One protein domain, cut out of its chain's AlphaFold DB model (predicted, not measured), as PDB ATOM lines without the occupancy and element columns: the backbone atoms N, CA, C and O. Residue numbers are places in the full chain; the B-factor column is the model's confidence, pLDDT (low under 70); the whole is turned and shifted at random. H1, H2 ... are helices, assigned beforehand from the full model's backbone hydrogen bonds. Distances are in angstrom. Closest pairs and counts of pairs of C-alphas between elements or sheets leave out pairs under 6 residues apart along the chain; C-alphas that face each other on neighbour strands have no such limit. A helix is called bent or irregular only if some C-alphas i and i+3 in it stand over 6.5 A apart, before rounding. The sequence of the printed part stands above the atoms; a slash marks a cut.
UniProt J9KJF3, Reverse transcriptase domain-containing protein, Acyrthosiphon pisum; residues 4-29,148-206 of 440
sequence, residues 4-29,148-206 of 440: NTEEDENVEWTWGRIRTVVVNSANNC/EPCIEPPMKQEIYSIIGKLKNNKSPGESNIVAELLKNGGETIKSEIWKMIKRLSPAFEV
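AT A GLANCE: This is residues 4 to 29 and 148 to 206 of the 440 residues of the protein "Reverse transcriptase domain-containing protein" of Acyrthosiphon pisum (UniProt J9KJF3). The long helix H1 lies side by side with H4, running opposite ways, and the shorter helix H2 packs at a steep angle on the middle of H4, over its side away from H1. The small helix H3 sits with H4 between H1 and H2, the link of residues 166 to 178 makes a wide loop from H2 to H3, and the stretches before H2 and after H4 come together in a short antiparallel pairing. The printed part has 85 residues with four named helices, in the order H1, H2, H3, H4, and no named strand; its class is all helix. It is only just compact, close to loose, with a radius of gyration of the C-alphas of 14.2 A and spans of 45 by 31 by 22 A.

IN THESE COORDINATES: H1, residues 4 to 29, begins at C-alpha 4 at (115.641, 99.517, 128.255) and measures 37.1 A from first to last C-alpha. After the cut, H2 takes residues 156 to 165 and measures 14.6 A. H3, residues 179 to 184, measures 8.7 A. H4, residues 186 to 200, measures 21.9 A and ends at C-alpha 200 at (106.871, 104.394, 123.266). H4 is neither bent nor irregular, but only just: C-alphas 186 and 189 are 6.0 A apart.

HOW THE PARTS SIT: H1 touches H4 with residues 11 to 18 alone, at a shallow tilt of 13 degrees, opposite ways; their closest C-alphas, those of Val 11 and Met 196, are 6.8 A apart. H1 and H3 are close but not clearly touching, with the closest C-alphas, those of Val 22 and Leu 181, 7.3 A apart. H1 and H2 are apart. H2 touches residues 190 to 194 of H4 alone, at a steep tilt of 68 degrees, only just short of about perpendicular; the closest C-alphas, those of Lys 156 and Trp 194, are 6.1 A apart. H2 also touches H3, at a steep tilt of 55 degrees, with the C-alphas of Gly 164 and Lys 183 closest at 6.0 A. H3 and H4 are close but not clearly touching; their closest C-alphas, those of Leu 182 and Ile 189, are 7.1 A apart. Outside the helices, residues 150 to 151 pair with residues 204 to 205, antiparallel. In H1, H2, H3 and H4 every O i to N i+4 pair is within hydrogen-bond range.

THE WHOLE: The two C-alphas farthest apart, those of Asn 28 and Pro 149, are 46.6 A from each other. Residues 30 to 147 are not printed, and C-alphas 29 and 148 stand 43.8 A apart across the cut. Of the links that are printed whole, H2 to H3 is long, with 13 residues, and H3 to H4 is tight, with 1 residue. The mean pLDDT of the printed part is 74.9, and it is under 70 at residues 4 to 10, 148 to 150, 171, 173 to 175 and 206.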
ATOM      1  N   ASN A   4     115.881  99.037 129.622       44.44
ATOM      2  CA  ASN A   4     115.641  99.517 128.255       44.44
ATOM      3  C   ASN A   4     115.856  98.430 127.185       44.44
ATOM      4  O   ASN A   4     115.170  98.434 126.175       44.44
ATOM      5  N   THR A   5     116.749  97.461 127.410       46.00
ATOM      6  CA  THR A   5     117.079  96.432 126.407       46.00
ATOM      7  C   THR A   5     115.958  95.412 126.182       46.00
ATOM      8  O   THR A   5     115.692  95.062 125.039       46.00
ATOM      9  N   GLU A   6     115.248  94.978 127.229       49.78
ATOM     10  CA  GLU A   6     114.088  94.075 127.077       49.78
ATOM     11  C   GLU A   6     112.859  94.794 126.488       49.78
ATOM     12  O   GLU A   6     112.031  94.189 125.801       49.78
ATOM     13  N   GLU A   7     112.722  96.097 126.753       50.69
ATOM     14  CA  GLU A   7     111.619  96.914 126.240       50.69
ATOM     15  C   GLU A   7     111.806  97.268 124.756       50.69
ATOM     16  O   GLU A   7     110.847  97.151 123.985       50.69
ATOM     17  N   ASP A   8     113.033  97.594 124.338       52.16
ATOM     18  CA  ASP A   8     113.391  97.841 122.936       52.16
ATOM     19  C   ASP A   8     113.247  96.569 122.078       52.16
ATOM     20  O   ASP A   8     112.693  96.623 120.973       52.16
ATOM     21  N   GLU A   9     113.635  95.398 122.606       54.72
ATOM     22  CA  GLU A   9     113.427  94.104 121.937       54.72
ATOM     23  C   GLU A   9     111.937  93.807 121.697       54.72
ATOM     24  O   GLU A   9     111.564  93.280 120.647       54.72
ATOM     25  N   ASN A  10     111.056  94.196 122.623       67.69
ATOM     26  CA  ASN A  10     109.613  93.967 122.515       67.69
ATOM     27  C   ASN A  10     108.961  94.844 121.431       67.69
ATOM     28  O   ASN A  10     108.079  94.385 120.694       67.69
ATOM     29  N   VAL A  11     109.393  96.101 121.306       71.56
ATOM     30  CA  VAL A  11     108.867  97.034 120.299       71.56
ATOM     31  C   VAL A  11     109.329  96.641 118.903       71.56
ATOM     32  O   VAL A  11     108.492  96.541 118.003       71.56
ATOM     33  N   GLU A  12     110.620  96.357 118.723       75.50
ATOM     34  CA  GLU A  12     111.158  95.960 117.419       75.50
ATOM     35  C   GLU A  12     110.567  94.615 116.973       75.50
ATOM     36  O   GLU A  12     110.187  94.440 115.813       75.50
ATOM     37  N   TRP A  13     110.361  93.687 117.914       77.25
ATOM     38  CA  TRP A  13     109.648  92.437 117.657       77.25
ATOM     39  C   TRP A  13     108.185  92.671 117.250       77.25
ATOM     40  O   TRP A  13     107.698  92.076 116.282       77.25
ATOM     41  N   THR A  14     107.479  93.574 117.937       76.12
ATOM     42  CA  THR A  14     106.083  93.922 117.622       76.12
ATOM     43  C   THR A  14     105.972  94.578 116.244       76.12
ATOM     44  O   THR A  14     105.109  94.197 115.444       76.12
ATOM     45  N   TRP A  15     106.875  95.506 115.916       80.31
ATOM     46  CA  TRP A  15     106.958  96.133 114.598       80.31
ATOM     47  C   TRP A  15     107.311  95.121 113.505       80.31
ATOM     48  O   TRP A  15     106.658  95.087 112.459       80.31
ATOM     49  N   GLY A  16     108.270  94.230 113.766       78.56
ATOM     50  CA  GLY A  16     108.628  93.125 112.880       78.56
ATOM     51  C   GLY A  16     107.440  92.204 112.590       78.56
ATOM     52  O   GLY A  16     107.225  91.797 111.441       78.56
ATOM     53  N   ARG A  17     106.596  91.941 113.595       80.19
ATOM     54  CA  ARG A  17     105.370  91.147 113.442       80.19
ATOM     55  C   ARG A  17     104.321  91.870 112.604       80.19
ATOM     56  O   ARG A  17     103.791  91.273 111.666       80.19
ATOM     57  N   ILE A  18     104.064  93.153 112.876       79.44
ATOM     58  CA  ILE A  18     103.156  93.987 112.068       79.44
ATOM     59  C   ILE A  18     103.639  94.026 110.616       79.44
ATOM     60  O   ILE A  18     102.858  93.768 109.702       79.44
ATOM     61  N   ARG A  19     104.934  94.266 110.392       81.50
ATOM     62  CA  ARG A  19     105.560  94.259 109.067       81.50
ATOM     63  C   ARG A  19     105.323  92.940 108.344       81.50
ATOM     64  O   ARG A  19     104.868  92.949 107.204       81.50
ATOM     65  N   THR A  20     105.603  91.822 109.003       80.69
ATOM     66  CA  THR A  20     105.459  90.483 108.418       80.69
ATOM     67  C   THR A  20     104.010  90.206 108.036       80.69
ATOM     68  O   THR A  20     103.741  89.780 106.917       80.69
ATOM     69  N   VAL A  21     103.060  90.524 108.918       80.94
ATOM     70  CA  VAL A  21     101.627  90.341 108.661       80.94
ATOM     71  C   VAL A  21     101.143  91.241 107.526       80.94
ATOM     72  O   VAL A  21     100.441  90.759 106.641       80.94
ATOM     73  N   VAL A  22     101.532  92.518 107.504       79.94
ATOM     74  CA  VAL A  22     101.145  93.474 106.451       79.94
ATOM     75  C   VAL A  22     101.696  93.041 105.096       79.94
ATOM     76  O   VAL A  22     100.955  93.018 104.118       79.94
ATOM     77  N   VAL A  23     102.977  92.671 105.033       78.75
ATOM     78  CA  VAL A  23     103.632  92.256 103.787       78.75
ATOM     79  C   VAL A  23     103.081  90.917 103.300       78.75
ATOM     80  O   VAL A  23     102.749  90.802 102.124       78.75
ATOM     81  N   ASN A  24     102.903  89.932 104.184       79.56
ATOM     82  CA  ASN A  24     102.332  88.636 103.813       79.56
ATOM     83  C   ASN A  24     100.869  88.766 103.384       79.56
ATOM     84  O   ASN A  24     100.482  88.190 102.374       79.56
ATOM     85  N   SER A  25     100.067  89.572 104.085       77.31
ATOM     86  CA  SER A  25      98.673  89.830 103.699       77.31
ATOM     87  C   SER A  25      98.592  90.585 102.375       77.31
ATOM     88  O   SER A  25      97.771  90.249 101.530       77.31
ATOM     89  N   ALA A  26      99.468  91.567 102.148       73.31
ATOM     90  CA  ALA A  26      99.548  92.264 100.869       73.31
ATOM     91  C   ALA A  26      99.946  91.307  99.734       73.31
ATOM     92  O   ALA A  26      99.303  91.316  98.689       73.31
ATOM     93  N   ASN A  27     100.940  90.443  99.951       75.56
ATOM     94  CA  ASN A  27     101.358  89.438  98.973       75.56
ATOM     95  C   ASN A  27     100.247  88.415  98.686       75.56
ATOM     96  O   ASN A  27     100.048  88.061  97.528       75.56
ATOM     97  N   ASN A  28      99.501  87.986  99.708       76.69
ATOM     98  CA  ASN A  28      98.417  87.012  99.573       76.69
ATOM     99  C   ASN A  28      97.164  87.609  98.907       76.69
ATOM    100  O   ASN A  28      96.535  86.940  98.095       76.69
ATOM    101  N   CYS A  29      96.799  88.855  99.229       71.81
ATOM    102  CA  CYS A  29      95.581  89.492  98.716       71.81
ATOM    103  C   CYS A  29      95.776  90.180  97.360       71.81
ATOM    104  O   CYS A  29      94.869  90.171  96.532       71.81
ATOM    105  N   GLU A 148     101.292 123.425 127.286       54.75
ATOM    106  CA  GLU A 148     100.830 122.069 127.582       54.75
ATOM    107  C   GLU A 148     101.767 121.488 128.661       54.75
ATOM    108  O   GLU A 148     102.836 120.977 128.317       54.75
ATOM    109  N   PRO A 149     101.421 121.605 129.958       55.00
ATOM    110  CA  PRO A 149     102.301 121.209 131.064       55.00
ATOM    111  C   PRO A 149     102.564 119.701 131.104       55.00
ATOM    112  O   PRO A 149     103.630 119.262 131.527       55.00
ATOM    113  N   CYS A 150     101.625 118.909 130.589       63.03
ATOM    114  CA  CYS A 150     101.749 117.469 130.437       63.03
ATOM    115  C   CYS A 150     101.263 117.080 129.041       63.03
ATOM    116  O   CYS A 150     100.119 117.363 128.678       63.03
ATOM    117  N   ILE A 151     102.138 116.461 128.248       70.31
ATOM    118  CA  ILE A 151     101.750 115.885 126.964       70.31
ATOM    119  C   ILE A 151     101.171 114.508 127.256       70.31
ATOM    120  O   ILE A 151     101.883 113.592 127.677       70.31
ATOM    121  N   GLU A 152      99.866 114.367 127.045       73.19
ATOM    122  CA  GLU A 152      99.199 113.077 127.167       73.19
ATOM    123  C   GLU A 152      99.629 112.116 126.044       73.19
ATOM    124  O   GLU A 152      99.989 112.548 124.945       73.19
ATOM    125  N   PRO A 153      99.573 110.792 126.277       76.12
ATOM    126  CA  PRO A 153      99.868 109.815 125.243       76.12
ATOM    127  C   PRO A 153      98.961 110.018 124.021       76.12
ATOM    128  O   PRO A 153      97.767 110.288 124.182       76.12
ATOM    129  N   PRO A 154      99.477 109.803 122.798       78.25
ATOM    130  CA  PRO A 154      98.758 110.147 121.582       78.25
ATOM    131  C   PRO A 154      97.422 109.411 121.486       78.25
ATOM    132  O   PRO A 154      97.315 108.193 121.702       78.25
ATOM    133  N   MET A 155      96.378 110.157 121.130       80.00
ATOM    134  CA  MET A 155      95.028 109.612 121.061       80.00
ATOM    135  C   MET A 155      94.876 108.720 119.824       80.00
ATOM    136  O   MET A 155      95.484 108.945 118.774       80.00
ATOM    137  N   LYS A 156      93.997 107.713 119.901       78.19
ATOM    138  CA  LYS A 156      93.730 106.798 118.778       78.19
ATOM    139  C   LYS A 156      93.356 107.560 117.495       78.19
ATOM    140  O   LYS A 156      93.844 107.235 116.418       78.19
ATOM    141  N   GLN A 157      92.550 108.616 117.613       78.56
ATOM    142  CA  GLN A 157      92.112 109.445 116.483       78.56
ATOM    143  C   GLN A 157      93.247 110.267 115.850       78.56
ATOM    144  O   GLN A 157      93.276 110.445 114.631       78.56
ATOM    145  N   GLU A 158      94.206 110.727 116.653       80.06
ATOM    146  CA  GLU A 158      95.357 111.497 116.183       80.06
ATOM    147  C   GLU A 158      96.255 110.640 115.287       80.06
ATOM    148  O   GLU A 158      96.535 111.010 114.143       80.06
ATOM    149  N   ILE A 159      96.597 109.432 115.746       81.81
ATOM    150  CA  ILE A 159      97.374 108.463 114.964       81.81
ATOM    151  C   ILE A 159      96.662 108.122 113.650       81.81
ATOM    152  O   ILE A 159      97.294 108.001 112.599       81.81
ATOM    153  N   TYR A 160      95.334 108.027 113.667       82.06
ATOM    154  CA  TYR A 160      94.551 107.699 112.475       82.06
ATOM    155  C   TYR A 160      94.570 108.844 111.461       82.06
ATOM    156  O   TYR A 160      94.723 108.607 110.258       82.06
ATOM    157  N   SER A 161      94.472 110.082 111.949       81.19
ATOM    158  CA  SER A 161      94.621 111.296 111.145       81.19
ATOM    159  C   SER A 161      96.022 111.388 110.528       81.19
ATOM    160  O   SER A 161      96.151 111.646 109.329       81.19
ATOM    161  N   ILE A 162      97.074 111.090 111.300       82.38
ATOM    162  CA  ILE A 162      98.467 111.077 110.829       82.38
ATOM    163  C   ILE A 162      98.662 110.033 109.724       82.38
ATOM    164  O   ILE A 162      99.171 110.370 108.652       82.38
ATOM    165  N   ILE A 163      98.196 108.796 109.935       81.81
ATOM    166  CA  ILE A 163      98.253 107.731 108.922       81.81
ATOM    167  C   ILE A 163      97.515 108.171 107.648       81.81
ATOM    168  O   ILE A 163      98.026 107.987 106.543       81.81
ATOM    169  N   GLY A 164      96.355 108.822 107.782       80.12
ATOM    170  CA  GLY A 164      95.596 109.378 106.658       80.12
ATOM    171  C   GLY A 164      96.349 110.465 105.879       80.12
ATOM    172  O   GLY A 164      96.304 110.481 104.644       80.12
ATOM    173  N   LYS A 165      97.100 111.325 106.577       82.75
ATOM    174  CA  LYS A 165      97.897 112.426 106.004       82.75
ATOM    175  C   LYS A 165      99.214 111.984 105.353       82.75
ATOM    176  O   LYS A 165      99.843 112.795 104.668       82.75
ATOM    177  N   LEU A 166      99.645 110.726 105.510       81.31
ATOM    178  CA  LEU A 166     100.861 110.222 104.856       81.31
ATOM    179  C   LEU A 166     100.798 110.431 103.332       81.31
ATOM    180  O   LEU A 166      99.751 110.285 102.710       81.31
ATOM    181  N   LYS A 167     101.908 110.780 102.680       77.62
ATOM    182  CA  LYS A 167     101.914 110.990 101.219       77.62
ATOM    183  C   LYS A 167     101.917 109.644 100.481       77.62
ATOM    184  O   LYS A 167     102.772 108.807 100.759       77.62
ATOM    185  N   ASN A 168     101.005 109.475  99.523       79.25
ATOM    186  CA  ASN A 168     100.932 108.289  98.659       79.25
ATOM    187  C   ASN A 168     102.076 108.282  97.625       79.25
ATOM    188  O   ASN A 168     102.656 109.328  97.326       79.25
ATOM    189  N   ASN A 169     102.365 107.113  97.049       74.00
ATOM    190  CA  ASN A 169     103.355 106.875  95.992       74.00
ATOM    191  C   ASN A 169     104.797 107.257  96.358       74.00
ATOM    192  O   ASN A 169     105.616 107.559  95.486       74.00
ATOM    193  N   LYS A 170     105.125 107.256  97.652       74.50
ATOM    194  CA  LYS A 170     106.514 107.342  98.104       74.50
ATOM    195  C   LYS A 170     107.155 105.961  98.069       74.50
ATOM    196  O   LYS A 170     106.501 104.967  98.370       74.50
ATOM    197  N   SER A 171     108.442 105.918  97.725       67.75
ATOM    198  CA  SER A 171     109.233 104.695  97.852       67.75
ATOM    199  C   SER A 171     109.131 104.178  99.287       67.75
ATOM    200  O   SER A 171     109.240 104.987 100.215       67.75
ATOM    201  N   PRO A 172     108.914 102.870  99.481       73.56
ATOM    202  CA  PRO A 172     108.888 102.321 100.820       73.56
ATOM    203  C   PRO A 172     110.271 102.485 101.471       73.56
ATOM    204  O   PRO A 172     111.296 102.440 100.787       73.56
ATOM    205  N   GLY A 173     110.285 102.738 102.781       67.25
ATOM    206  CA  GLY A 173     111.524 102.829 103.561       67.25
ATOM    207  C   GLY A 173     112.171 101.459 103.775       67.25
ATOM    208  O   GLY A 173     111.763 100.467 103.180       67.25
ATOM    209  N   GLU A 174     113.133 101.376 104.691       68.44
ATOM    210  CA  GLU A 174     113.834 100.131 105.058       68.44
ATOM    211  C   GLU A 174     112.886  98.992 105.482       68.44
ATOM    212  O   GLU A 174     113.150  97.808 105.264       68.44
ATOM    213  N   SER A 175     111.708  99.360 106.000       67.00
ATOM    214  CA  SER A 175     110.642  98.422 106.347       67.00
ATOM    215  C   SER A 175     109.880  97.831 105.145       67.00
ATOM    216  O   SER A 175     109.071  96.927 105.318       67.00
ATOM    217  N   ASN A 176     110.128  98.284 103.912       71.19
ATOM    218  CA  ASN A 176     109.395  97.894 102.698       71.19
ATOM    219  C   ASN A 176     107.858  98.084 102.767       71.19
ATOM    220  O   ASN A 176     107.128  97.573 101.921       71.19
ATOM    221  N   ILE A 177     107.353  98.856 103.738       76.81
ATOM    222  CA  ILE A 177     105.930  99.181 103.882       76.81
ATOM    223  C   ILE A 177     105.651 100.502 103.163       76.81
ATOM    224  O   ILE A 177     106.300 101.517 103.423       76.81
ATOM    225  N   VAL A 178     104.670 100.498 102.260       79.69
ATOM    226  CA  VAL A 178     104.194 101.710 101.583       79.69
ATOM    227  C   VAL A 178     103.068 102.346 102.400       79.69
ATOM    228  O   VAL A 178     102.269 101.646 103.022       79.69
ATOM    229  N   ALA A 179     102.964 103.676 102.371       79.06
ATOM    230  CA  ALA A 179     101.925 104.416 103.087       79.06
ATOM    231  C   ALA A 179     100.496 103.944 102.752       79.06
ATOM    232  O   ALA A 179      99.636 103.968 103.630       79.06
ATOM    233  N   GLU A 180     100.229 103.474 101.525       80.31
ATOM    234  CA  GLU A 180      98.907 102.944 101.158       80.31
ATOM    235  C   GLU A 180      98.525 101.692 101.956       80.31
ATOM    236  O   GLU A 180      97.364 101.552 102.333       80.31
ATOM    237  N   LEU A 181      99.487 100.815 102.259       79.44
ATOM    238  CA  LEU A 181      99.235  99.603 103.045       79.44
ATOM    239  C   LEU A 181      98.835  99.950 104.482       79.44
ATOM    240  O   LEU A 181      97.958  99.310 105.049       79.44
ATOM    241  N   LEU A 182      99.421 101.006 105.047       80.31
ATOM    242  CA  LEU A 182      99.062 101.494 106.381       80.31
ATOM    243  C   LEU A 182      97.701 102.200 106.388       80.31
ATOM    244  O   LEU A 182      96.918 102.043 107.322       80.31
ATOM    245  N   LYS A 183      97.386 102.951 105.328       81.94
ATOM    246  CA  LYS A 183      96.089 103.627 105.182       81.94
ATOM    247  C   LYS A 183      94.932 102.648 105.007       81.94
ATOM    248  O   LYS A 183      93.887 102.839 105.634       81.94
ATOM    249  N   ASN A 184      95.148 101.619 104.188       79.19
ATOM    250  CA  ASN A 184      94.146 100.628 103.797       79.19
ATOM    251  C   ASN A 184      94.177  99.355 104.660       79.19
ATOM    252  O   ASN A 184      93.321  98.495 104.490       79.19
ATOM    253  N   GLY A 185      95.109  99.240 105.610       71.69
ATOM    254  CA  GLY A 185      95.257  98.098 106.525       71.69
ATOM    255  C   GLY A 185      94.139  97.928 107.569       71.69
ATOM    256  O   GLY A 185      94.271  97.138 108.500       71.69
ATOM    257  N   GLY A 186      93.042  98.675 107.442       79.62
ATOM    258  CA  GLY A 186      91.894  98.595 108.341       79.62
ATOM    259  C   GLY A 186      92.163  99.087 109.768       79.62
ATOM    260  O   GLY A 186      93.216  99.640 110.088       79.62
ATOM    261  N   GLU A 187      91.162  98.899 110.627       78.00
ATOM    262  CA  GLU A 187      91.178  99.332 112.032       78.00
ATOM    263  C   GLU A 187      92.229  98.574 112.855       78.00
ATOM    264  O   GLU A 187      92.898  99.152 113.711       78.00
ATOM    265  N   THR A 188      92.427  97.287 112.557       78.56
ATOM    266  CA  THR A 188      93.323  96.392 113.297       78.56
ATOM    267  C   THR A 188      94.776  96.854 113.225       78.56
ATOM    268  O   THR A 188      95.413  97.024 114.261       78.56
ATOM    269  N   ILE A 189      95.293  97.148 112.023       80.44
ATOM    270  CA  ILE A 189      96.675  97.625 111.851       80.44
ATOM    271  C   ILE A 189      96.854  98.996 112.509       80.44
ATOM    272  O   ILE A 189      97.826  99.215 113.228       80.44
ATOM    273  N   LYS A 190      95.896  99.910 112.322       81.94
ATOM    274  CA  LYS A 190      95.966 101.240 112.937       81.94
ATOM    275  C   LYS A 190      95.904 101.165 114.466       81.94
ATOM    276  O   LYS A 190      96.570 101.945 115.140       81.94
ATOM    277  N   SER A 191      95.130 100.230 115.024       82.50
ATOM    278  CA  SER A 191      95.049  99.996 116.468       82.50
ATOM    279  C   SER A 191      96.335  99.400 117.042       82.50
ATOM    280  O   SER A 191      96.740  99.812 118.125       82.50
ATOM    281  N   GLU A 192      96.977  98.454 116.355       80.75
ATOM    282  CA  GLU A 192      98.255  97.882 116.805       80.75
ATOM    283  C   GLU A 192      99.390  98.914 116.737       80.75
ATOM    284  O   GLU A 192     100.167  99.039 117.681       80.75
ATOM    285  N   ILE A 193      99.419  99.745 115.687       82.75
ATOM    286  CA  ILE A 193     100.353 100.878 115.588       82.75
ATOM    287  C   ILE A 193     100.121 101.876 116.726       82.75
ATOM    288  O   ILE A 193     101.079 102.320 117.352       82.75
ATOM    289  N   TRP A 194      98.865 102.203 117.039       83.56
ATOM    290  CA  TRP A 194      98.552 103.076 118.171       83.56
ATOM    291  C   TRP A 194      99.023 102.486 119.508       83.56
ATOM    292  O   TRP A 194      99.652 103.202 120.281       83.56
ATOM    293  N   LYS A 195      98.785 101.192 119.775       81.88
ATOM    294  CA  LYS A 195      99.261 100.531 121.007       81.88
ATOM    295  C   LYS A 195     100.783 100.603 121.136       81.88
ATOM    296  O   LYS A 195     101.288 100.886 122.218       81.88
ATOM    297  N   MET A 196     101.496 100.382 120.032       81.75
ATOM    298  CA  MET A 196     102.955 100.470 119.978       81.75
ATOM    299  C   MET A 196     103.445 101.899 120.254       81.75
ATOM    300  O   MET A 196     104.284 102.098 121.125       81.75
ATOM    301  N   ILE A 197     102.877 102.904 119.576       81.50
ATOM    302  CA  ILE A 197     103.257 104.315 119.763       81.50
ATOM    303  C   ILE A 197     102.923 104.790 121.182       81.50
ATOM    304  O   ILE A 197     103.734 105.462 121.806       81.50
ATOM    305  N   LYS A 198     101.765 104.403 121.729       81.31
ATOM    306  CA  LYS A 198     101.382 104.721 123.111       81.31
ATOM    307  C   LYS A 198     102.368 104.145 124.130       81.31
ATOM    308  O   LYS A 198     102.605 104.769 125.156       81.31
ATOM    309  N   ARG A 199     102.936 102.965 123.861       79.69
ATOM    310  CA  ARG A 199     103.951 102.349 124.725       79.69
ATOM    311  C   ARG A 199     105.293 103.085 124.661       79.69
ATOM    312  O   ARG A 199     105.957 103.191 125.681       79.69
ATOM    313  N   LEU A 200     105.652 103.605 123.487       78.56
ATOM    314  CA  LEU A 200     106.871 104.394 123.266       78.56
ATOM    315  C   LEU A 200     106.769 105.839 123.769       78.56
ATOM    316  O   LEU A 200     107.786 106.452 124.069       78.56
ATOM    317  N   SER A 201     105.557 106.389 123.829       75.94
ATOM    318  CA  SER A 201     105.297 107.779 124.205       75.94
ATOM    319  C   SER A 201     104.349 107.838 125.411       75.94
ATOM    320  O   SER A 201     103.174 108.188 125.240       75.94
ATOM    321  N   PRO A 202     104.818 107.460 126.620       77.50
ATOM    322  CA  PRO A 202     104.058 107.665 127.849       77.50
ATOM    323  C   PRO A 202     103.828 109.160 128.096       77.50
ATOM    324  O   PRO A 202     104.468 110.002 127.470       77.50
ATOM    325  N   ALA A 203     102.912 109.487 129.011       76.56
ATOM    326  CA  ALA A 203     102.696 110.871 129.408       76.56
ATOM    327  C   ALA A 203     104.003 111.435 129.974       76.56
ATOM    328  O   ALA A 203     104.632 110.786 130.814       76.56
ATOM    329  N   PHE A 204     104.406 112.614 129.519       76.44
ATOM    330  CA  PHE A 204     105.574 113.290 130.065       76.44
ATOM    331  C   PHE A 204     105.296 114.774 130.241       76.44
ATOM    332  O   PHE A 204     104.623 115.412 129.428       76.44
ATOM    333  N   GLU A 205     105.821 115.315 131.332       71.81
ATOM    334  CA  GLU A 205     105.746 116.739 131.612       71.81
ATOM    335  C   GLU A 205     106.801 117.475 130.796       71.81
ATOM    336  O   GLU A 205     107.979 117.103 130.771       71.81
ATOM    337  N   VAL A 206     106.370 118.532 130.109       66.31
ATOM    338  CA  VAL A 206     107.279 119.408 129.374       66.31
ATOM    339  C   VAL A 206     107.556 120.610 130.249       66.31
ATOM    340  O   VAL A 206     106.824 121.595 130.233       66.31
TER     341      VAL A 206